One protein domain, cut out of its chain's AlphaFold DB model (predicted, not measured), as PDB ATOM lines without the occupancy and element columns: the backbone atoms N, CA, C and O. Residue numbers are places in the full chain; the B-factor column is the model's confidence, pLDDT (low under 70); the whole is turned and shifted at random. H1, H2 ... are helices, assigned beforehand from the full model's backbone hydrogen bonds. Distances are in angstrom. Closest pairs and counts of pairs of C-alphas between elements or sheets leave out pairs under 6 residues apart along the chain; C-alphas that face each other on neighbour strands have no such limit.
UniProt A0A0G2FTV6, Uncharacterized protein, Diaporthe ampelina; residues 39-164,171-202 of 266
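Overview. This is residues 39 to 164 and 171 to 202 of the 266 residues of an uncharacterized protein of Diaporthe ampelina (UniProt A0A0G2FTV6). A small, loose core of three helices, H4, H2 and H5, has H4 crossing H2 near their middles and H5 reaching from the last part of H4 to the last part of H2; the short helices H3 and H6 pack on each other at one end of this core. At opposite ends of the long axis lie H1, away from the other helices, and the long link of residues 96 to 126, an arm that runs out and folds back. The printed part has 158 residues with six named helices, H1 to H6 in order, and no named strand: all helix, the helix packing mostly crossed. It is loose, with a radius of gyration of the C-alphas of 19.9 A, and only just elongated, spanning 63 by 42 by 32 A.

Along the chain. H4, the longest helix, is residues 137 to 155, 27.0 A from C-alpha 137 at (46.732, 66.667, 93.387) to C-alpha 155 at (20.746, 73.750, 94.612). H2 is residues 80 to 95, 22.1 A, and H5 residues 178 to 191, 20.2 A. H3 is residues 127 to 133, and H6 residues 193 to 199, ending with C-alpha 199 at (34.452, 64.608, 86.223). H1 is residues 44 to 61, 25.5 A, beginning with C-alpha 44 at (26.307, 83.104, 68.430).

Arrangement. H4 touches H2 with residues 140 to 148 alone, closest at the C-alphas of Ala 144 and Val 87, 5.5 A, at a steep tilt of 68 degrees, only just short of perpendicular. With residues 148 to 155 alone H4 touches H5, closest at the C-alphas of Gln 155 and Phe 178, 5.9 A, at a steep tilt of 41 degrees, opposite ways. H2 touches H5 at a shallow tilt of 27 degrees, the same way; the closest C-alphas, of Ala 93 and Lys 190, are 4.3 A apart. H3 touches H6, about perpendicular at 78 degrees, closest at the C-alphas of Ile 129 and Lys 193, 5.9 A. H2 and H3, a helical hairpin, only just touch, with 3 pairs of C-alphas within 8 A, the closest those of Arg 95 and Arg 133, 6.4 A. H5 and H6 touch only at the corner, and only just, with 3 pairs, the closest Val 189 and Ala 196, 5.4 A between C-alphas. H1 is apart from H2, H3, H4, H5 and H6. Every O i to N i+4 pair is within hydrogen-bond range in H2, H3, H4, H5 and H6; in H1 12 of 14 are.

Size, cuts and confidence. The C-alphas farthest apart, of Arg 42 and Asn 110, are 65.1 A from each other. Residues 165 to 170 are not printed, on the link from H4 to H5; C-alphas 164 and 171 are 12.1 A apart across this cut. The links H1 to H2 and H2 to H3 are long; in the latter, residues 104 to 105 pair antiparallel with residues 123 to 124. Residues 42 to 48, of which 44 to 48 belong to H1, stand free, as do residues 77 to 82, of which 80 to 82 belong to H2. The mean pLDDT of the printed part is 87.0; residues 58 to 69 and 159 to 164 are under 70.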
ATOM      1  N   GLY A  39      17.399  77.475  60.449       78.56
ATOM      2  CA  GLY A  39      18.116  78.731  60.716       78.56
ATOM      3  C   GLY A  39      17.583  79.563  61.894       78.56
ATOM      4  O   GLY A  39      17.919  80.735  61.997       78.56
ATOM      5  N   GLU A  40      16.778  78.981  62.794       80.44
ATOM      6  CA  GLU A  40      16.078  79.712  63.871       80.44
ATOM      7  C   GLU A  40      17.027  80.441  64.837       80.44
ATOM      8  O   GLU A  40      16.651  81.441  65.448       80.44
ATOM      9  N   ILE A  41      18.259  79.942  64.963       86.62
ATOM     10  CA  ILE A  41      19.343  80.573  65.713       86.62
ATOM     11  C   ILE A  41      20.234  81.303  64.709       86.62
ATOM     12  O   ILE A  41      20.964  80.665  63.947       86.62
ATOM     13  N   ARG A  42      20.176  82.637  64.716       84.75
ATOM     14  CA  ARG A  42      20.780  83.482  63.670       84.75
ATOM     15  C   ARG A  42      22.293  83.604  63.792       84.75
ATOM     16  O   ARG A  42      23.005  83.653  62.796       84.75
ATOM     17  N   ASP A  43      22.775  83.685  65.026       88.56
ATOM     18  CA  ASP A  43      24.184  83.872  65.334       88.56
ATOM     19  C   ASP A  43      24.524  83.363  66.745       88.56
ATOM     20  O   ASP A  43      23.690  82.815  67.474       88.56
ATOM     21  N   ILE A  44      25.788  83.534  67.132       88.12
ATOM     22  CA  ILE A  44      26.307  83.104  68.430       88.12
ATOM     23  C   ILE A  44      25.665  83.843  69.620       88.12
ATOM     24  O   ILE A  44      25.486  83.251  70.683       88.12
ATOM     25  N   ASN A  45      25.283  85.111  69.462       91.44
ATOM     26  CA  ASN A  45      24.639  85.884  70.526       91.44
ATOM     27  C   ASN A  45      23.182  85.445  70.710       91.44
ATOM     28  O   ASN A  45      22.703  85.342  71.843       91.44
ATOM     29  N   ASP A  46      22.494  85.145  69.607       89.25
ATOM     30  CA  ASP A  46      21.150  84.562  69.594       89.25
ATOM     31  C   ASP A  46      21.160  83.195  70.295       89.25
ATOM     32  O   ASP A  46      20.330  82.944  71.169       89.25
ATOM     33  N   TYR A  47      22.170  82.356  70.019       88.69
ATOM     34  CA  TYR A  47      22.388  81.087  70.726       88.69
ATOM     35  C   TYR A  47      22.506  81.283  72.241       88.69
ATOM     36  O   TYR A  47      21.791  80.627  73.001       88.69
ATOM     37  N   PHE A  48      23.383  82.182  72.703       85.06
ATOM     38  CA  PHE A  48      23.571  82.400  74.141       85.06
ATOM     39  C   PHE A  48      22.311  82.950  74.810       85.06
ATOM     40  O   PHE A  48      21.971  82.542  75.924       85.06
ATOM     41  N   THR A  49      21.593  83.833  74.118       85.31
ATOM     42  CA  THR A  49      20.348  84.431  74.604       85.31
ATOM     43  C   THR A  49      19.262  83.366  74.750       85.31
ATOM     44  O   THR A  49      18.683  83.225  75.827       85.31
ATOM     45  N   LEU A  50      19.029  82.561  73.708       83.25
ATOM     46  CA  LEU A  50      18.048  81.473  73.729       83.25
ATOM     47  C   LEU A  50      18.430  80.389  74.736       83.25
ATOM     48  O   LEU A  50      17.583  79.947  75.504       83.25
ATOM     49  N   SER A  51      19.705  79.997  74.802       80.62
ATOM     50  CA  SER A  51      20.184  79.020  75.786       80.62
ATOM     51  C   SER A  51      19.945  79.498  77.220       80.62
ATOM     52  O   SER A  51      19.549  78.702  78.072       80.62
ATOM     53  N   THR A  52      20.158  80.788  77.492       80.62
ATOM     54  CA  THR A  52      19.883  81.390  78.805       80.62
ATOM     55  C   THR A  52      18.383  81.410  79.096       80.62
ATOM     56  O   THR A  52      17.963  81.033  80.189       80.62
ATOM     57  N   ALA A  53      17.560  81.785  78.112       81.06
ATOM     58  CA  ALA A  53      16.106  81.811  78.244       81.06
ATOM     59  C   ALA A  53      15.520  80.411  78.499       81.06
ATOM     60  O   ALA A  53      14.727  80.242  79.421       81.06
ATOM     61  N   PHE A  54      15.962  79.386  77.761       79.00
ATOM     62  CA  PHE A  54      15.544  77.998  77.984       79.00
ATOM     63  C   PHE A  54      15.975  77.473  79.357       79.00
ATOM     64  O   PHE A  54      15.217  76.746  80.002       79.00
ATOM     65  N   ALA A  55      17.169  77.845  79.829       73.56
ATOM     66  CA  ALA A  55      17.609  77.508  81.181       73.56
ATOM     67  C   ALA A  55      16.714  78.168  82.249       73.56
ATOM     68  O   ALA A  55      16.343  77.509  83.222       73.56
ATOM     69  N   ALA A  56      16.317  79.429  82.046       75.00
ATOM     70  CA  ALA A  56      15.422  80.157  82.946       75.00
ATOM     71  C   ALA A  56      13.996  79.581  82.953       75.00
ATOM     72  O   ALA A  56      13.483  79.259  84.022       75.00
ATOM     73  N   GLN A  57      13.389  79.356  81.782       74.12
ATOM     74  CA  GLN A  57      12.054  78.753  81.655       74.12
ATOM     75  C   GLN A  57      11.983  77.391  82.354       74.12
ATOM     76  O   GLN A  57      10.999  77.044  83.001       74.12
ATOM     77  N   ARG A  58      13.061  76.607  82.283       69.94
ATOM     78  CA  ARG A  58      13.119  75.299  82.932       69.94
ATOM     79  C   ARG A  58      13.015  75.384  84.460       69.94
ATOM     80  O   ARG A  58      12.436  74.485  85.072       69.94
ATOM     81  N   LYS A  59      13.568  76.436  85.068       69.75
ATOM     82  CA  LYS A  59      13.448  76.686  86.510       69.75
ATOM     83  C   LYS A  59      11.983  76.862  86.935       69.75
ATOM     84  O   LYS A  59      11.658  76.546  88.072       69.75
ATOM     85  N   GLU A  60      11.125  77.322  86.025       69.44
ATOM     86  CA  GLU A  60       9.679  77.475  86.236       69.44
ATOM     87  C   GLU A  60       8.907  76.165  85.970       69.44
ATOM     88  O   GLU A  60       8.005  75.815  86.728       69.44
ATOM     89  N   ASP A  61       9.279  75.424  84.916       66.75
ATOM     90  CA  ASP A  61       8.625  74.177  84.470       66.75
ATOM     91  C   ASP A  61       8.783  73.013  85.456       66.75
ATOM     92  O   ASP A  61       7.853  72.230  85.690       66.75
ATOM     93  N   HIS A  62       9.993  72.844  85.996       64.50
ATOM     94  CA  HIS A  62      10.182  71.897  87.080       64.50
ATOM     95  C   HIS A  62       9.474  72.522  88.267       64.50
ATOM     96  O   HIS A  62       9.912  73.554  88.763       64.50
ATOM     97  N   LYS A  63       8.384  71.896  88.725       60.16
ATOM     98  CA  LYS A  63       7.737  72.172  90.017       60.16
ATOM     99  C   LYS A  63       8.694  71.813  91.160       60.16
ATOM    100  O   LYS A  63       8.344  71.027  92.037       60.16
ATOM    101  N   ILE A  64       9.927  72.320  91.110       62.28
ATOM    102  CA  ILE A  64      10.869  72.336  92.210       62.28
ATOM    103  C   ILE A  64      10.040  72.941  93.325       62.28
ATOM    104  O   ILE A  64       9.584  74.082  93.200       62.28
ATOM    105  N   ALA A  65       9.728  72.121  94.336       59.12
ATOM    106  CA  ALA A  65       9.017  72.588  95.513       59.12
ATOM    107  C   ALA A  65       9.659  73.919  95.904       59.12
ATOM    108  O   ALA A  65      10.893  73.991  95.823       59.12
ATOM    109  N   PRO A  66       8.858  74.965  96.197       58.94
ATOM    110  CA  PRO A  66       9.390  76.293  96.447       58.94
ATOM    111  C   PRO A  66      10.570  76.114  97.378       58.94
ATOM    112  O   PRO A  66      10.418  75.538  98.459       58.94
ATOM    113  N   LEU A  67      11.754  76.461  96.861       60.25
ATOM    114  CA  LEU A  67      12.989  76.300  97.601       60.25
ATOM    115  C   LEU A  67      12.735  76.893  98.990       60.25
ATOM    116  O   LEU A  67      12.034  77.908  99.101       60.25
ATOM    117  N   SER A  68      13.246  76.239 100.038       62.38
ATOM    118  CA  SER A  68      13.311  76.824 101.384       62.38
ATOM    119  C   SER A  68      13.623  78.322 101.279       62.38
ATOM    120  O   SER A  68      14.335  78.716 100.355       62.38
ATOM    121  N   GLN A  69      13.110  79.156 102.195       66.56
ATOM    122  CA  GLN A  69      13.236  80.626 102.133       66.56
ATOM    123  C   GLN A  69      14.664  81.128 101.847       66.56
ATOM    124  O   GLN A  69      14.823  82.261 101.399       66.56
ATOM    125  N   ASP A  70      15.679  80.287 102.062       76.38
ATOM    126  CA  ASP A  70      17.024  80.472 101.539       76.38
ATOM    127  C   ASP A  70      17.652  79.122 101.084       76.38
ATOM    128  O   ASP A  70      18.127  78.352 101.925       76.38
ATOM    129  N   PRO A  71      17.658  78.786  99.774       71.62
ATOM    130  CA  PRO A  71      18.271  77.551  99.262       71.62
ATOM    131  C   PRO A  71      19.798  77.520  99.367       71.62
ATOM    132  O   PRO A  71      20.378  76.434  99.337       71.62
ATOM    133  N   ASP A  72      20.438  78.689  99.481       76.94
ATOM    134  CA  ASP A  72      21.899  78.848  99.563       76.94
ATOM    135  C   ASP A  72      22.368  79.082 101.007       76.94
ATOM    136  O   ASP A  72      23.554  79.289 101.250       76.94
ATOM    137  N   LYS A  73      21.458  79.012 101.991       80.69
ATOM    138  CA  LYS A  73      21.692  79.387 103.399       80.69
ATOM    139  C   LYS A  73      22.958  78.798 104.014       80.69
ATOM    140  O   LYS A  73      23.548  79.377 104.925       80.69
ATOM    141  N   ASN A  74      23.347  77.608 103.569       86.69
ATOM    142  CA  ASN A  74      24.484  76.876 104.112       86.69
ATOM    143  C   ASN A  74      25.743  76.943 103.239       86.69
ATOM    144  O   ASN A  74      26.755  76.348 103.614       86.69
ATOM    145  N   PHE A  75      25.718  77.650 102.108       93.25
ATOM    146  CA  PHE A  75      26.911  77.855 101.302       93.25
ATOM    147  C   PHE A  75      27.785  78.980 101.891       93.25
ATOM    148  O   PHE A  75      27.309  80.086 102.155       93.25
ATOM    149  N   PRO A  76      29.093  78.749 102.099       95.00
ATOM    150  CA  PRO A  76      29.988  79.735 102.704       95.00
ATOM    151  C   PRO A  76      30.454  80.813 101.705       95.00
ATOM    152  O   PRO A  76      31.629  80.866 101.355       95.00
ATOM    153  N   HIS A  77      29.565  81.701 101.242       92.44
ATOM    154  CA  HIS A  77      29.871  82.707 100.199       92.44
ATOM    155  C   HIS A  77      31.112  83.561 100.466       92.44
ATOM    156  O   HIS A  77      31.935  83.758  99.576       92.44
ATOM    157  N   ASN A  78      31.242  84.049 101.698       93.38
ATOM    158  CA  ASN A  78      32.279  85.000 102.094       93.38
ATOM    159  C   ASN A  78      33.314  84.365 103.032       93.38
ATOM    160  O   ASN A  78      34.013  85.074 103.751       93.38
ATOM    161  N   ASP A  79      33.398  83.033 103.048       97.00
ATOM    162  CA  ASP A  79      34.321  82.293 103.905       97.00
ATOM    163  C   ASP A  79      35.166  81.315 103.069       97.00
ATOM    164  O   ASP A  79      34.838  80.128 102.941       97.00
ATOM    165  N   PRO A  80      36.283  81.797 102.487       97.00
ATOM    166  CA  PRO A  80      37.194  80.965 101.705       97.00
ATOM    167  C   PRO A  80      37.834  79.829 102.512       97.00
ATOM    168  O   PRO A  80      38.334  78.866 101.931       97.00
ATOM    169  N   ALA A  81      37.885  79.927 103.846       97.75
ATOM    170  CA  ALA A  81      38.398  78.845 104.680       97.75
ATOM    171  C   ALA A  81      37.403  77.679 104.707       97.75
ATOM    172  O   ALA A  81      37.796  76.550 104.417       97.75
ATOM    173  N   LYS A  82      36.114  77.959 104.925       97.19
ATOM    174  CA  LYS A  82      35.058  76.937 104.843       97.19
ATOM    175  C   LYS A  82      34.894  76.363 103.443       97.19
ATOM    176  O   LYS A  82      34.706  75.160 103.303       97.19
ATOM    177  N   GLN A  83      34.998  77.182 102.394       97.81
ATOM    178  CA  GLN A  83      34.990  76.662 101.020       97.81
ATOM    179  C   GLN A  83      36.130  75.660 100.806       97.81
ATOM    180  O   GLN A  83      35.894  74.562 100.309       97.81
ATOM    181  N   ARG A  84      37.350  75.993 101.254       98.12
ATOM    182  CA  ARG A  84      38.502  75.081 101.191       98.12
ATOM    183  C   ARG A  84      38.301  73.811 102.011       98.12
ATOM    184  O   ARG A  84      38.719  72.752 101.562       98.12
ATOM    185  N   GLU A  85      37.651  73.886 103.168       98.19
ATOM    186  CA  GLU A  85      37.307  72.701 103.961       98.19
ATOM    187  C   GLU A  85      36.373  71.753 103.189       98.19
ATOM    188  O   GLU A  85      36.635  70.551 103.109       98.19
ATOM    189  N   LEU A  86      35.321  72.289 102.558       98.25
ATOM    190  CA  LEU A  86      34.408  71.507 101.716       98.25
ATOM    191  C   LEU A  86      35.149  70.884 100.520       98.25
ATOM    192  O   LEU A  86      35.020  69.693 100.249       98.25
ATOM    193  N   VAL A  87      35.992  71.657  99.837       98.50
ATOM    194  CA  VAL A  87      36.816  71.141  98.732       98.50
ATOM    195  C   VAL A  87      37.773  70.052  99.209       98.50
ATOM    196  O   VAL A  87      37.880  69.017  98.557       98.50
ATOM    197  N   GLY A  88      38.420  70.237 100.361       98.44
ATOM    198  CA  GLY A  88      39.313  69.246 100.959       98.44
ATOM    199  C   GLY A  88      38.596  67.923 101.222       98.44
ATOM    200  O   GLY A  88      39.103  66.862 100.875       98.44
ATOM    201  N   ARG A  89      37.361  67.968 101.731       98.56
ATOM    202  CA  ARG A  89      36.543  66.762 101.926       98.56
ATOM    203  C   ARG A  89      36.189  66.070 100.606       98.56
ATOM    204  O   ARG A  89      36.278  64.845 100.542       98.56
ATOM    205  N   LEU A  90      35.821  66.818  99.562       98.56
ATOM    206  CA  LEU A  90      35.587  66.254  98.223       98.56
ATOM    207  C   LEU A  90      36.861  65.625  97.643       98.56
ATOM    208  O   LEU A  90      36.804  64.523  97.101       98.56
ATOM    209  N   PHE A  91      38.009  66.286  97.794       98.31
ATOM    210  CA  PHE A  91      39.311  65.777  97.364       98.31
ATOM    211  C   PHE A  91      39.651  64.444  98.048       98.31
ATOM    212  O   PHE A  91      39.945  63.457  97.369       98.31
ATOM    213  N   GLU A  92      39.539  64.382  99.378       98.00
ATOM    214  CA  GLU A  92      39.782  63.156 100.146       98.00
ATOM    215  C   GLU A  92      38.798  62.046  99.758       98.00
ATOM    216  O   GLU A  92      39.181  60.886  99.584       98.00
ATOM    217  N   ALA A  93      37.527  62.388  99.528       97.25
ATOM    218  CA  ALA A  93      36.533  61.438  99.042       97.25
ATOM    219  C   ALA A  93      36.884  60.891  97.650       97.25
ATOM    220  O   ALA A  93      36.786  59.683  97.433       97.25
ATOM    221  N   MET A  94      37.355  61.723  96.716       97.19
ATOM    222  CA  MET A  94      37.832  61.260  95.406       97.19
ATOM    223  C   MET A  94      39.037  60.321  95.552       97.19
ATOM    224  O   MET A  94      39.068  59.271  94.902       97.19
ATOM    225  N   ARG A  95      39.975  60.641  96.454       94.81
ATOM    226  CA  ARG A  95      41.164  59.829  96.765       94.81
ATOM    227  C   ARG A  95      40.855  58.518  97.480       94.81
ATOM    228  O   ARG A  95      41.616  57.568  97.296       94.81
ATOM    229  N   ASN A  96      39.763  58.441  98.241       91.38
ATOM    230  CA  ASN A  96      39.391  57.256  99.007       91.38
ATOM    231  C   ASN A  96      39.330  55.997  98.123       91.38
ATOM    232  O   ASN A  96      38.580  55.965  97.147       91.38
ATOM    233  N   GLN A  97      40.084  54.965  98.503       87.50
ATOM    234  CA  GLN A  97      40.105  53.651  97.845       87.50
ATOM    235  C   GLN A  97      39.460  52.548  98.698       87.50
ATOM    236  O   GLN A  97      39.411  51.394  98.280       87.50
ATOM    237  N   VAL A  98      38.974  52.881  99.896       85.06
ATOM    238  CA  VAL A  98      38.361  51.923 100.823       85.06
ATOM    239  C   VAL A  98      36.849  51.895 100.608       85.06
ATOM    240  O   VAL A  98      36.218  52.949 100.528       85.06
ATOM    241  N   GLY A  99      36.262  50.696 100.532       81.25
ATOM    242  CA  GLY A  99      34.807  50.519 100.411       81.25
ATOM    243  C   GLY A  99      34.222  51.039  99.093       81.25
ATOM    244  O   GLY A  99      33.101  51.540  99.067       81.25
ATOM    245  N   ILE A 100      34.998  50.984  98.008       86.69
ATOM    246  CA  ILE A 100      34.565  51.451  96.688       86.69
ATOM    247  C   ILE A 100      33.692  50.406  95.976       86.69
ATOM    248  O   ILE A 100      33.976  49.210  96.012       86.69
ATOM    249  N   LEU A 101      32.653  50.867  95.278       85.25
ATOM    250  CA  LEU A 101      31.760  50.031  94.464       85.25
ATOM    251  C   LEU A 101      32.430  49.571  93.163       85.25
ATOM    252  O   LEU A 101      32.152  48.494  92.639       85.25
ATOM    253  N   ASP A 102      33.309  50.413  92.622       77.12
ATOM    254  CA  ASP A 102      33.890  50.231  91.297       77.12
ATOM    255  C   ASP A 102      35.103  49.306  91.343       77.12
ATOM    256  O   ASP A 102      36.238  49.763  91.316       77.12
ATOM    257  N   GLY A 103      34.896  47.994  91.351       72.50
ATOM    258  CA  GLY A 103      35.992  47.028  91.325       72.50
ATOM    259  C   GLY A 103      35.542  45.666  90.826       72.50
ATOM    260  O   GLY A 103      34.369  45.311  90.885       72.50
ATOM    261  N   THR A 104      36.484  44.886  90.305       76.00
ATOM    262  CA  THR A 104      36.244  43.455  90.088       76.00
ATOM    263  C   THR A 104      36.868  42.701  91.237       76.00
ATOM    264  O   THR A 104      38.059  42.881  91.490       76.00
ATOM    265  N   VAL A 105      36.098  41.833  91.884       82.31
ATOM    266  CA  VAL A 105      36.608  40.985  92.958       82.31
ATOM    267  C   VAL A 105      37.823  40.200  92.463       82.31
ATOM    268  O   VAL A 105      37.782  39.543  91.414       82.31
ATOM    269  N   LYS A 106      38.933  40.309  93.190       84.00
ATOM    270  CA  LYS A 106      40.170  39.596  92.902       84.00
ATOM    271  C   LYS A 106      39.943  38.123  93.212       84.00
ATOM    272  O   LYS A 106      39.484  37.765  94.293       84.00
ATOM    273  N   LYS A 107      40.261  37.278  92.237       87.81
ATOM    274  CA  LYS A 107      40.185  35.828  92.372       87.81
ATOM    275  C   LYS A 107      41.581  35.224  92.426       87.81
ATOM    276  O   LYS A 107      42.488  35.742  91.767       87.81
ATOM    277  N   ASP A 108      41.735  34.163  93.204       88.38
ATOM    278  CA  ASP A 108      42.957  33.365  93.251       88.38
ATOM    279  C   ASP A 108      43.097  32.459  92.007       88.38
ATOM    280  O   ASP A 108      42.276  32.493  91.082       88.38
ATOM    281  N   ALA A 109      44.153  31.641  91.970       89.69
ATOM    282  CA  ALA A 109      44.390  30.688  90.883       89.69
ATOM    283  C   ALA A 109      43.251  29.659  90.720       89.69
ATOM    284  O   ALA A 109      43.019  29.167  89.615       89.69
ATOM    285  N   ASN A 110      42.495  29.399  91.789       90.50
ATOM    286  CA  ASN A 110      41.371  28.466  91.835       90.50
ATOM    287  C   ASN A 110      40.023  29.145  91.538       90.50
ATOM    288  O   ASN A 110      38.970  28.523  91.680       90.50
ATOM    289  N   LYS A 111      40.032  30.412  91.099       85.81
ATOM    290  CA  LYS A 111      38.843  31.244  90.845       85.81
ATOM    291  C   LYS A 111      38.000  31.538  92.096       85.81
ATOM    292  O   LYS A 111      36.865  32.005  91.943       85.81
ATOM    293  N   GLN A 112      38.531  31.328  93.299       87.00
ATOM    294  CA  GLN A 112      37.874  31.721  94.544       87.00
ATOM    295  C   GLN A 112      38.123  33.197  94.851       87.00
ATOM    296  O   GLN A 112      39.157  33.755  94.488       87.00
ATOM    297  N   VAL A 113      37.138  33.846  95.474       87.62
ATOM    298  CA  VAL A 113      37.230  35.245  95.902       87.62
ATOM    299  C   VAL A 113      38.294  35.361  96.984       87.62
ATOM    300  O   VAL A 113      38.228  34.672  97.995       87.62
ATOM    301  N   MET A 114      39.275  36.234  96.768       86.88
ATOM    302  CA  MET A 114      40.232  36.578  97.810       86.88
ATOM    303  C   MET A 114      39.571  37.545  98.789       86.88
ATOM    304  O   MET A 114      39.019  38.554  98.353       86.88
ATOM    305  N   SER A 115      39.691  37.272 100.083       88.81
ATOM    306  CA  SER A 115      39.290  38.189 101.152       88.81
ATOM    307  C   SER A 115      40.511  38.806 101.832       88.81
ATOM    308  O   SER A 115      41.596  38.220 101.830       88.81
ATOM    309  N   ASP A 116      40.348  40.010 102.371       82.94
ATOM    310  CA  ASP A 116      41.348  40.667 103.202       82.94
ATOM    311  C   ASP A 116      41.325  40.138 104.652       82.94
ATOM    312  O   ASP A 116      40.603  39.195 104.982       82.94
ATOM    313  N   ALA A 117      42.137  40.737 105.528       83.56
ATOM    314  CA  ALA A 117      42.234  40.342 106.936       83.56
ATOM    315  C   ALA A 117      40.920  40.506 107.726       83.56
ATOM    316  O   ALA A 117      40.780  39.905 108.789       83.56
ATOM    317  N   ASN A 118      39.971  41.292 107.214       83.56
ATOM    318  CA  ASN A 118      38.665  41.526 107.822       83.56
ATOM    319  C   ASN A 118      37.565  40.653 107.191       83.56
ATOM    320  O   ASN A 118      36.414  40.736 107.607       83.56
ATOM    321  N   GLY A 119      37.904  39.812 106.206       82.44
ATOM    322  CA  GLY A 119      36.952  38.971 105.480       82.44
ATOM    323  C   GLY A 119      36.308  39.650 104.269       82.44
ATOM    324  O   GLY A 119      35.558  38.993 103.544       82.44
ATOM    325  N   GLU A 120      36.633  40.913 103.990       80.50
ATOM    326  CA  GLU A 120      36.042  41.669 102.885       80.50
ATOM    327  C   GLU A 120      36.693  41.296 101.542       80.50
ATOM    328  O   GLU A 120      37.909  41.080 101.486       80.50
ATOM    329  N   PRO A 121      35.935  41.219 100.431       80.56
ATOM    330  CA  PRO A 121      36.495  40.884  99.127       80.56
ATOM    331  C   PRO A 121      37.584  41.873  98.690       80.56
ATOM    332  O   PRO A 121      37.351  43.076  98.557       80.56
ATOM    333  N   VAL A 122      38.772  41.361  98.364       78.88
ATOM    334  CA  VAL A 122      39.853  42.176  97.799       78.88
ATOM    335  C   VAL A 122      39.459  42.586  96.389       78.88
ATOM    336  O   VAL A 122      39.302  41.743  95.505       78.88
ATOM    337  N   MET A 123      39.346  43.883  96.134       80.56
ATOM    338  CA  MET A 123      39.057  44.396  94.798       80.56
ATOM    339  C   MET A 123      40.339  44.505  93.966       80.56
ATOM    340  O   MET A 123      41.386  44.941  94.437       80.56
ATOM    341  N   ARG A 124      40.276  44.094  92.696       81.25
ATOM    342  CA  ARG A 124      41.327  44.378  91.713       81.25
ATOM    343  C   ARG A 124      41.162  45.813  91.222       81.25
ATOM    344  O   ARG A 124      40.099  46.172  90.716       81.25
ATOM    345  N   ASP A 125      42.264  46.557  91.252       81.06
ATOM    346  CA  ASP A 125      42.400  47.854  90.595       81.06
ATOM    347  C   ASP A 125      41.980  47.776  89.122       81.06
ATOM    348  O   ASP A 125      42.664  47.190  88.275       81.06
ATOM    349  N   ASN A 126      40.851  48.397  88.796       87.12
ATOM    350  CA  ASN A 126      40.451  48.602  87.412       87.12
ATOM    351  C   ASN A 126      41.128  49.869  86.846       87.12
ATOM    352  O   ASN A 126      41.851  50.596  87.530       87.12
ATOM    353  N   VAL A 127      40.947  50.124  85.548       90.19
ATOM    354  CA  VAL A 127      41.537  51.301  84.880       90.19
ATOM    355  C   VAL A 127      41.023  52.616  85.487       90.19
ATOM    356  O   VAL A 127      41.776  53.577  85.570       90.19
ATOM    357  N   ILE A 128      39.769  52.644  85.947       91.38
ATOM    358  CA  ILE A 128      39.119  53.826  86.529       91.38
ATOM    359  C   ILE A 128      39.756  54.186  87.877       91.38
ATOM    360  O   ILE A 128      40.166  55.327  88.066       91.38
ATOM    361  N   ILE A 129      39.905  53.205  88.773       90.75
ATOM    362  CA  ILE A 129      40.583  53.354  90.066       90.75
ATOM    363  C   ILE A 129      41.988  53.911  89.856       90.75
ATOM    364  O   ILE A 129      42.342  54.929  90.447       90.75
ATOM    365  N   ARG A 130      42.774  53.277  88.975       92.12
ATOM    366  CA  ARG A 130      44.150  53.710  88.696       92.12
ATOM    367  C   ARG A 130      44.193  55.123  88.139       92.12
ATOM    368  O   ARG A 130      45.000  55.913  88.600       92.12
ATOM    369  N   ARG A 131      43.287  55.475  87.222       93.56
ATOM    370  CA  ARG A 131      43.199  56.836  86.679       93.56
ATOM    371  C   ARG A 131      42.985  57.876  87.777       93.56
ATOM    372  O   ARG A 131      43.678  58.882  87.772       93.56
ATOM    373  N   VAL A 132      42.069  57.632  88.716       94.31
ATOM    374  CA  VAL A 132      41.817  58.571  89.823       94.31
ATOM    375  C   VAL A 132      42.988  58.596  90.811       94.31
ATOM    376  O   VAL A 132      43.395  59.664  91.262       94.31
ATOM    377  N   ARG A 133      43.560  57.431  91.134       93.75
ATOM    378  CA  ARG A 133      44.696  57.302  92.057       93.75
ATOM    379  C   ARG A 133      45.971  57.948  91.518       93.75
ATOM    380  O   ARG A 133      46.705  58.568  92.277       93.75
ATOM    381  N   ASP A 134      46.239  57.807  90.232       95.31
ATOM    382  CA  ASP A 134      47.488  58.261  89.628       95.31
ATOM    383  C   ASP A 134      47.378  59.726  89.141       95.31
ATOM    384  O   ASP A 134      48.357  60.303  88.669       95.31
ATOM    385  N   GLU A 135      46.204  60.358  89.283       97.06
ATOM    386  CA  GLU A 135      45.995  61.766  88.943       97.06
ATOM    387  C   GLU A 135      46.732  62.707  89.910       97.06
ATOM    388  O   GLU A 135      46.917  62.427  91.099       97.06
ATOM    389  N   THR A 136      47.157  63.861  89.396       97.50
ATOM    390  CA  THR A 136      47.867  64.880  90.183       97.50
ATOM    391  C   THR A 136      46.946  65.576  91.190       97.50
ATOM    392  O   THR A 136      45.766  65.806  90.920       97.50
ATOM    393  N   ASN A 137      47.501  65.983  92.339       97.44
ATOM    394  CA  ASN A 137      46.732  66.667  93.387       97.44
ATOM    395  C   ASN A 137      46.043  67.936  92.871       97.44
ATOM    396  O   ASN A 137      44.859  68.121  93.119       97.44
ATOM    397  N   ILE A 138      46.754  68.755  92.090       97.44
ATOM    398  CA  ILE A 138      46.213  70.014  91.565       97.44
ATOM    399  C   ILE A 138      45.005  69.798  90.646       97.44
ATOM    400  O   ILE A 138      44.038  70.549  90.711       97.44
ATOM    401  N   ARG A 139      45.014  68.751  89.810       96.88
ATOM    402  CA  ARG A 139      43.877  68.444  88.930       96.88
ATOM    403  C   ARG A 139      42.681  67.931  89.718       96.88
ATOM    404  O   ARG A 139      41.568  68.361  89.447       96.88
ATOM    405  N   LEU A 140      42.898  67.062  90.704       97.06
ATOM    406  CA  LEU A 140      41.818  66.612  91.585       97.06
ATOM    407  C   LEU A 140      41.220  67.766  92.396       97.06
ATOM    408  O   LEU A 140      40.005  67.839  92.535       97.06
ATOM    409  N   GLU A 141      42.048  68.694  92.876       98.12
ATOM    410  CA  GLU A 141      41.573  69.886  93.578       98.12
ATOM    411  C   GLU A 141      40.734  70.786  92.657       98.12
ATOM    412  O   GLU A 141      39.646  71.210  93.045       98.12
ATOM    413  N   LEU A 142      41.166  71.009  91.407       97.62
ATOM    414  CA  LEU A 142      40.372  71.736  90.405       97.62
ATOM    415  C   LEU A 142      39.009  71.074  90.147       97.62
ATOM    416  O   LEU A 142      37.996  71.766  90.042       97.62
ATOM    417  N   LEU A 143      38.963  69.741  90.078       97.31
ATOM    418  CA  LEU A 143      37.711  68.995  89.911       97.31
ATOM    419  C   LEU A 143      36.812  69.104  91.145       97.31
ATOM    420  O   LEU A 143      35.602  69.266  91.001       97.31
ATOM    421  N   ALA A 144      37.387  69.059  92.347       98.19
ATOM    422  CA  ALA A 144      36.652  69.245  93.593       98.19
ATOM    423  C   ALA A 144      36.046  70.657  93.696       98.19
ATOM    424  O   ALA A 144      34.881  70.789  94.074       98.19
ATOM    425  N   TRP A 145      36.775  71.697  93.275       98.19
ATOM    426  CA  TRP A 145      36.234  73.056  93.136       98.19
ATOM    427  C   TRP A 145      35.087  73.125  92.124       98.19
ATOM    428  O   TRP A 145      34.018  73.652  92.436       98.19
ATOM    429  N   GLY A 146      35.282  72.565  90.927       96.50
ATOM    430  CA  GLY A 146      34.248  72.538  89.890       96.50
ATOM    431  C   GLY A 146      32.977  71.820  90.353       96.50
ATOM    432  O   GLY A 146      31.866  72.305  90.125       96.50
ATOM    433  N   LEU A 147      33.132  70.705  91.073       97.12
ATOM    434  CA  LEU A 147      32.021  69.965  91.658       97.12
ATOM    435  C   LEU A 147      31.307  70.773  92.749       97.12
ATOM    436  O   LEU A 147      30.079  70.830  92.735       97.12
ATOM    437  N   LEU A 148      32.037  71.440  93.651       97.31
ATOM    438  CA  LEU A 148      31.446  72.285  94.697       97.31
ATOM    439  C   LEU A 148      30.540  73.377  94.106       97.31
ATOM    440  O   LEU A 148      29.413  73.566  94.568       97.31
ATOM    441  N   LEU A 149      31.017  74.069  93.068       95.38
ATOM    442  CA  LEU A 149      30.241  75.106  92.380       95.38
ATOM    443  C   LEU A 149      29.031  74.513  91.650       95.38
ATOM    444  O   LEU A 149      27.933  75.052  91.753       95.38
ATOM    445  N   SER A 150      29.204  73.354  91.009       94.06
ATOM    446  CA  SER A 150      28.107  72.653  90.328       94.06
ATOM    447  C   SER A 150      27.002  72.215  91.293       94.06
ATOM    448  O   SER A 150      25.819  72.299  90.967       94.06
ATOM    449  N   ILE A 151      27.366  71.770  92.502       94.94
ATOM    450  CA  ILE A 151      26.419  71.417  93.571       94.94
ATOM    451  C   ILE A 151      25.622  72.649  94.003       94.94
ATOM    452  O   ILE A 151      24.399  72.568  94.137       94.94
ATOM    453  N   ARG A 152      26.303  73.780  94.219       93.44
ATOM    454  CA  ARG A 152      25.667  75.040  94.617       93.44
ATOM    455  C   ARG A 152      24.671  75.507  93.566       93.44
ATOM    456  O   ARG A 152      23.505  75.727  93.876       93.44
ATOM    457  N   ASP A 153      25.110  75.615  92.322       89.81
ATOM    458  CA  ASP A 153      24.251  76.044  91.225       89.81
ATOM    459  C   ASP A 153      23.057  75.099  91.067       89.81
ATOM    460  O   ASP A 153      21.929  75.572  90.953       89.81
ATOM    461  N   ALA A 154      23.257  73.778  91.160       89.06
ATOM    462  CA  ALA A 154      22.160  72.812  91.142       89.06
ATOM    463  C   ALA A 154      21.154  73.046  92.282       89.06
ATOM    464  O   ALA A 154      19.948  72.959  92.051       89.06
ATOM    465  N   GLN A 155      21.618  73.396  93.486       89.38
ATOM    466  CA  GLN A 155      20.746  73.750  94.612       89.38
ATOM    467  C   GLN A 155      19.933  75.027  94.351       89.38
ATOM    468  O   GLN A 155      18.774  75.119  94.755       89.38
ATOM    469  N   LEU A 156      20.501  75.986  93.619       85.50
ATOM    470  CA  LEU A 156      19.832  77.223  93.195       85.50
ATOM    471  C   LEU A 156      18.865  77.033  92.006       85.50
ATOM    472  O   LEU A 156      18.268  78.006  91.515       85.50
ATOM    473  N   GLY A 157      18.704  75.792  91.538       79.00
ATOM    474  CA  GLY A 157      17.900  75.440  90.368       79.00
ATOM    475  C   GLY A 157      18.642  75.606  89.039       79.00
ATOM    476  O   GLY A 157      18.007  75.693  87.992       79.00
ATOM    477  N   GLY A 158      19.973  75.672  89.059       79.19
ATOM    478  CA  GLY A 158      20.830  75.595  87.884       79.19
ATOM    479  C   GLY A 158      20.772  74.195  87.282       79.19
ATOM    480  O   GLY A 158      21.387  73.253  87.776       79.19
ATOM    481  N   LEU A 159      20.000  74.039  86.211       69.75
ATOM    482  CA  LEU A 159      19.860  72.768  85.507       69.75
ATOM    483  C   LEU A 159      20.740  72.811  84.250       69.75
ATOM    484  O   LEU A 159      20.391  73.428  83.249       69.75
ATOM    485  N   TYR A 160      21.895  72.145  84.304       66.06
ATOM    486  CA  TYR A 160      22.950  72.219  83.279       66.06
ATOM    487  C   TYR A 160      22.682  71.451  81.979       66.06
ATOM    488  O   TYR A 160      23.581  71.285  81.155       66.06
ATOM    489  N   ALA A 161      21.467  70.955  81.770       65.00
ATOM    490  CA  ALA A 161      21.119  70.347  80.497       65.00
ATOM    491  C   ALA A 161      19.699  70.710  80.073       65.00
ATOM    492  O   ALA A 161      18.852  71.086  80.883       65.00
ATOM    493  N   LEU A 162      19.464  70.625  78.766       64.94
ATOM    494  CA  LEU A 162      18.204  70.975  78.118       64.94
ATOM    495  C   LEU A 162      17.144  69.904  78.412       64.94
ATOM    496  O   LEU A 162      17.482  68.762  78.728       64.94
ATOM    497  N   LYS A 163      15.855  70.263  78.359       64.25
ATOM    498  CA  LYS A 163      14.734  69.375  78.743       64.25
ATOM    499  C   LYS A 163      14.799  68.028  78.018       64.25
ATOM    500  O   LYS A 163      14.844  66.988  78.665       64.25
ATOM    501  N   TRP A 164      14.985  68.067  76.703       66.25
ATOM    502  CA  TRP A 164      15.100  66.879  75.850       66.25
ATOM    503  C   TRP A 164      16.365  66.042  76.086       66.25
ATOM    504  O   TRP A 164      16.427  64.888  75.674       66.25
ATOM    505  N   GLU A 171      16.806  62.264  86.468       76.69
ATOM    506  CA  GLU A 171      15.767  62.904  87.268       76.69
ATOM    507  C   GLU A 171      16.427  63.860  88.261       76.69
ATOM    508  O   GLU A 171      17.387  63.504  88.951       76.69
ATOM    509  N   TYR A 172      15.942  65.101  88.317       81.50
ATOM    510  CA  TYR A 172      16.438  66.047  89.307       81.50
ATOM    511  C   TYR A 172      15.959  65.634  90.692       81.50
ATOM    512  O   TYR A 172      14.764  65.638  90.979       81.50
ATOM    513  N   GLN A 173      16.909  65.329  91.568       86.25
ATOM    514  CA  GLN A 173      16.623  65.039  92.961       86.25
ATOM    515  C   GLN A 173      16.562  66.339  93.773       86.25
ATOM    516  O   GLN A 173      17.491  67.161  93.747       86.25
ATOM    517  N   TYR A 174      15.457  66.516  94.497       85.44
ATOM    518  CA  TYR A 174      15.277  67.600  95.457       85.44
ATOM    519  C   TYR A 174      16.075  67.328  96.738       85.44
ATOM    520  O   TYR A 174      16.106  66.201  97.229       85.44
ATOM    521  N   PHE A 175      16.683  68.380  97.283       88.62
ATOM    522  CA  PHE A 175      17.379  68.377  98.566       88.62
ATOM    523  C   PHE A 175      16.972  69.627  99.346       88.62
ATOM    524  O   PHE A 175      16.862  70.709  98.763       88.62
ATOM    525  N   GLU A 176      16.753  69.474 100.651       87.44
ATOM    526  CA  GLU A 176      16.269  70.552 101.521       87.44
ATOM    527  C   GLU A 176      17.292  71.687 101.661       87.44
ATOM    528  O   GLU A 176      16.924  72.861 101.608       87.44
ATOM    529  N   SER A 177      18.579  71.346 101.764       90.19
ATOM    530  CA  SER A 177      19.672  72.311 101.861       90.19
ATOM    531  C   SER A 177      20.822  72.023 100.893       90.19
ATOM    532  O   SER A 177      21.006  70.905 100.402       90.19
ATOM    533  N   PHE A 178      21.665  73.039 100.680       93.56
ATOM    534  CA  PHE A 178      22.950  72.883  99.995       93.56
ATOM    535  C   PHE A 178      23.801  71.761 100.611       93.56
ATOM    536  O   PHE A 178      24.413  70.985  99.879       93.56
ATOM    537  N   ILE A 179      23.825  71.650 101.944       95.00
ATOM    538  CA  ILE A 179      24.657  70.663 102.640       95.00
ATOM    539  C   ILE A 179      24.158  69.237 102.406       95.00
ATOM    540  O   ILE A 179      24.984  68.341 102.251       95.00
ATOM    541  N   ASP A 180      22.847  69.018 102.299       93.56
ATOM    542  CA  ASP A 180      22.304  67.687 102.002       93.56
ATOM    543  C   ASP A 180      22.710  67.229 100.600       93.56
ATOM    544  O   ASP A 180      23.214  66.117 100.425       93.56
ATOM    545  N   ARG A 181      22.581  68.118  99.605       94.81
ATOM    546  CA  ARG A 181      23.042  67.847  98.235       94.81
ATOM    547  C   ARG A 181      24.553  67.632  98.189       94.81
ATOM    548  O   ARG A 181      25.027  66.724  97.506       94.81
ATOM    549  N   TYR A 182      25.306  68.454  98.915       97.12
ATOM    550  CA  TYR A 182      26.754  68.335  99.028       97.12
ATOM    551  C   TYR A 182      27.165  66.983  99.620       97.12
ATOM    552  O   TYR A 182      28.026  66.318  99.051       97.12
ATOM    553  N   ASN A 183      26.533  66.542 100.710       97.44
ATOM    554  CA  ASN A 183      26.826  65.252 101.332       97.44
ATOM    555  C   ASN A 183      26.464  64.085 100.404       97.44
ATOM    556  O   ASN A 183      27.254  63.157 100.273       97.44
ATOM    557  N   ALA A 184      25.344  64.160  99.681       97.12
ATOM    558  CA  ALA A 184      24.989  63.142  98.692       97.12
ATOM    559  C   ALA A 184      26.021  63.044  97.552       97.12
ATOM    560  O   ALA A 184      26.418  61.946  97.151       97.12
ATOM    561  N   ALA A 185      26.504  64.184  97.047       97.31
ATOM    562  CA  ALA A 185      27.567  64.213  96.044       97.31
ATOM    563  C   ALA A 185      28.908  63.703  96.607       97.31
ATOM    564  O   ALA A 185      29.599  62.936  95.935       97.31
ATOM    565  N   LEU A 186      29.251  64.089  97.841       98.25
ATOM    566  CA  LEU A 186      30.432  63.626  98.573       98.25
ATOM    567  C   LEU A 186      30.425  62.101  98.716       98.25
ATOM    568  O   LEU A 186      31.416  61.453  98.379       98.25
ATOM    569  N   ASP A 187      29.312  61.525  99.167       97.06
ATOM    570  CA  ASP A 187      29.158  60.081  99.322       97.06
ATOM    571  C   ASP A 187      29.258  59.368  97.971       97.06
ATOM    572  O   ASP A 187      29.969  58.369  97.859       97.06
ATOM    573  N   SER A 188      28.650  59.927  96.920       96.44
ATOM    574  CA  SER A 188      28.740  59.390  95.559       96.44
ATOM    575  C   SER A 188      30.190  59.275  95.073       96.44
ATOM    576  O   SER A 188      30.614  58.191  94.667       96.44
ATOM    577  N   VAL A 189      30.993  60.343  95.175       96.94
ATOM    578  CA  VAL A 189      32.410  60.305  94.749       96.94
ATOM    579  C   VAL A 189      33.303  59.516  95.711       96.94
ATOM    580  O   VAL A 189      34.360  59.014  95.311       96.94
ATOM    581  N   LYS A 190      32.889  59.367  96.976       95.56
ATOM    582  CA  LYS A 190      33.580  58.542  97.973       95.56
ATOM    583  C   LYS A 190      33.506  57.063  97.621       95.56
ATOM    584  O   LYS A 190      34.541  56.393  97.668       95.56
ATOM    585  N   VAL A 191      32.317  56.574  97.264       93.19
ATOM    586  CA  VAL A 191      32.070  55.149  96.987       93.19
ATOM    587  C   VAL A 191      32.260  54.793  95.514       93.19
ATOM    588  O   VAL A 191      32.679  53.678  95.211       93.19
ATOM    589  N   SER A 192      32.015  55.722  94.586       94.75
ATOM    590  CA  SER A 192      32.180  55.496  93.151       94.75
ATOM    591  C   SER A 192      33.361  56.280  92.583       94.75
ATOM    592  O   SER A 192      33.316  57.494  92.378       94.75
ATOM    593  N   LYS A 193      34.441  55.567  92.253       93.62
ATOM    594  CA  LYS A 193      35.568  56.135  91.501       93.62
ATOM    595  C   LYS A 193      35.189  56.425  90.053       93.62
ATOM    596  O   LYS A 193      35.811  57.282  89.434       93.62
ATOM    597  N   LYS A 194      34.162  55.761  89.515       94.75
ATOM    598  CA  LYS A 194      33.595  56.092  88.209       94.75
ATOM    599  C   LYS A 194      32.983  57.488  88.210       94.75
ATOM    600  O   LYS A 194      33.276  58.236  87.284       94.75
ATOM    601  N   ALA A 195      32.243  57.863  89.255       95.19
ATOM    602  CA  ALA A 195      31.726  59.225  89.398       95.19
ATOM    603  C   ALA A 195      32.864  60.263  89.399       95.19
ATOM    604  O   ALA A 195      32.813  61.233  88.651       95.19
ATOM    605  N   ALA A 196      33.942  60.017  90.154       95.31
ATOM    606  CA  ALA A 196      35.118  60.890  90.151       95.31
ATOM    607  C   ALA A 196      35.831  60.934  88.782       95.31
ATOM    608  O   ALA A 196      36.219  62.001  88.313       95.31
ATOM    609  N   ALA A 197      35.981  59.788  88.113       95.50
ATOM    610  CA  ALA A 197      36.601  59.712  86.793       95.50
ATOM    611  C   ALA A 197      35.764  60.394  85.701       95.50
ATOM    612  O   ALA A 197      36.335  60.925  84.753       95.50
ATOM    613  N   ASP A 198      34.437  60.414  85.830       94.75
ATOM    614  CA  ASP A 198      33.556  61.119  84.895       94.75
ATOM    615  C   ASP A 198      33.710  62.635  84.969       94.75
ATOM    616  O   ASP A 198      33.558  63.302  83.949       94.75
ATOM    617  N   LEU A 199      34.100  63.187  86.121       94.75
ATOM    618  CA  LEU A 199      34.452  64.608  86.223       94.75
ATOM    619  C   LEU A 199      35.707  64.948  85.402       94.75
ATOM    620  O   LEU A 199      35.867  66.080  84.958       94.75
ATOM    621  N   MET A 200      36.589  63.970  85.177       94.81
ATOM    622  CA  MET A 200      37.782  64.119  84.334       94.81
ATOM    623  C   MET A 200      37.468  63.992  82.842       94.81
ATOM    624  O   MET A 200      38.350  64.219  82.008       94.81
ATOM    625  N   GLU A 201      36.265  63.542  82.483       92.50
ATOM    626  CA  GLU A 201      35.890  63.376  81.090       92.50
ATOM    627  C   GLU A 201      35.535  64.733  80.476       92.50
ATOM    628  O   GLU A 201      34.681  65.452  80.997       92.50
ATOM    629  N   PRO A 202      36.129  65.089  79.326       90.00
ATOM    630  CA  PRO A 202      35.673  66.251  78.584       90.00
ATOM    631  C   PRO A 202      34.207  66.085  78.173       90.00
ATOM    632  O   PRO A 202      33.735  64.975  77.880       90.00
TER     633      PRO A 202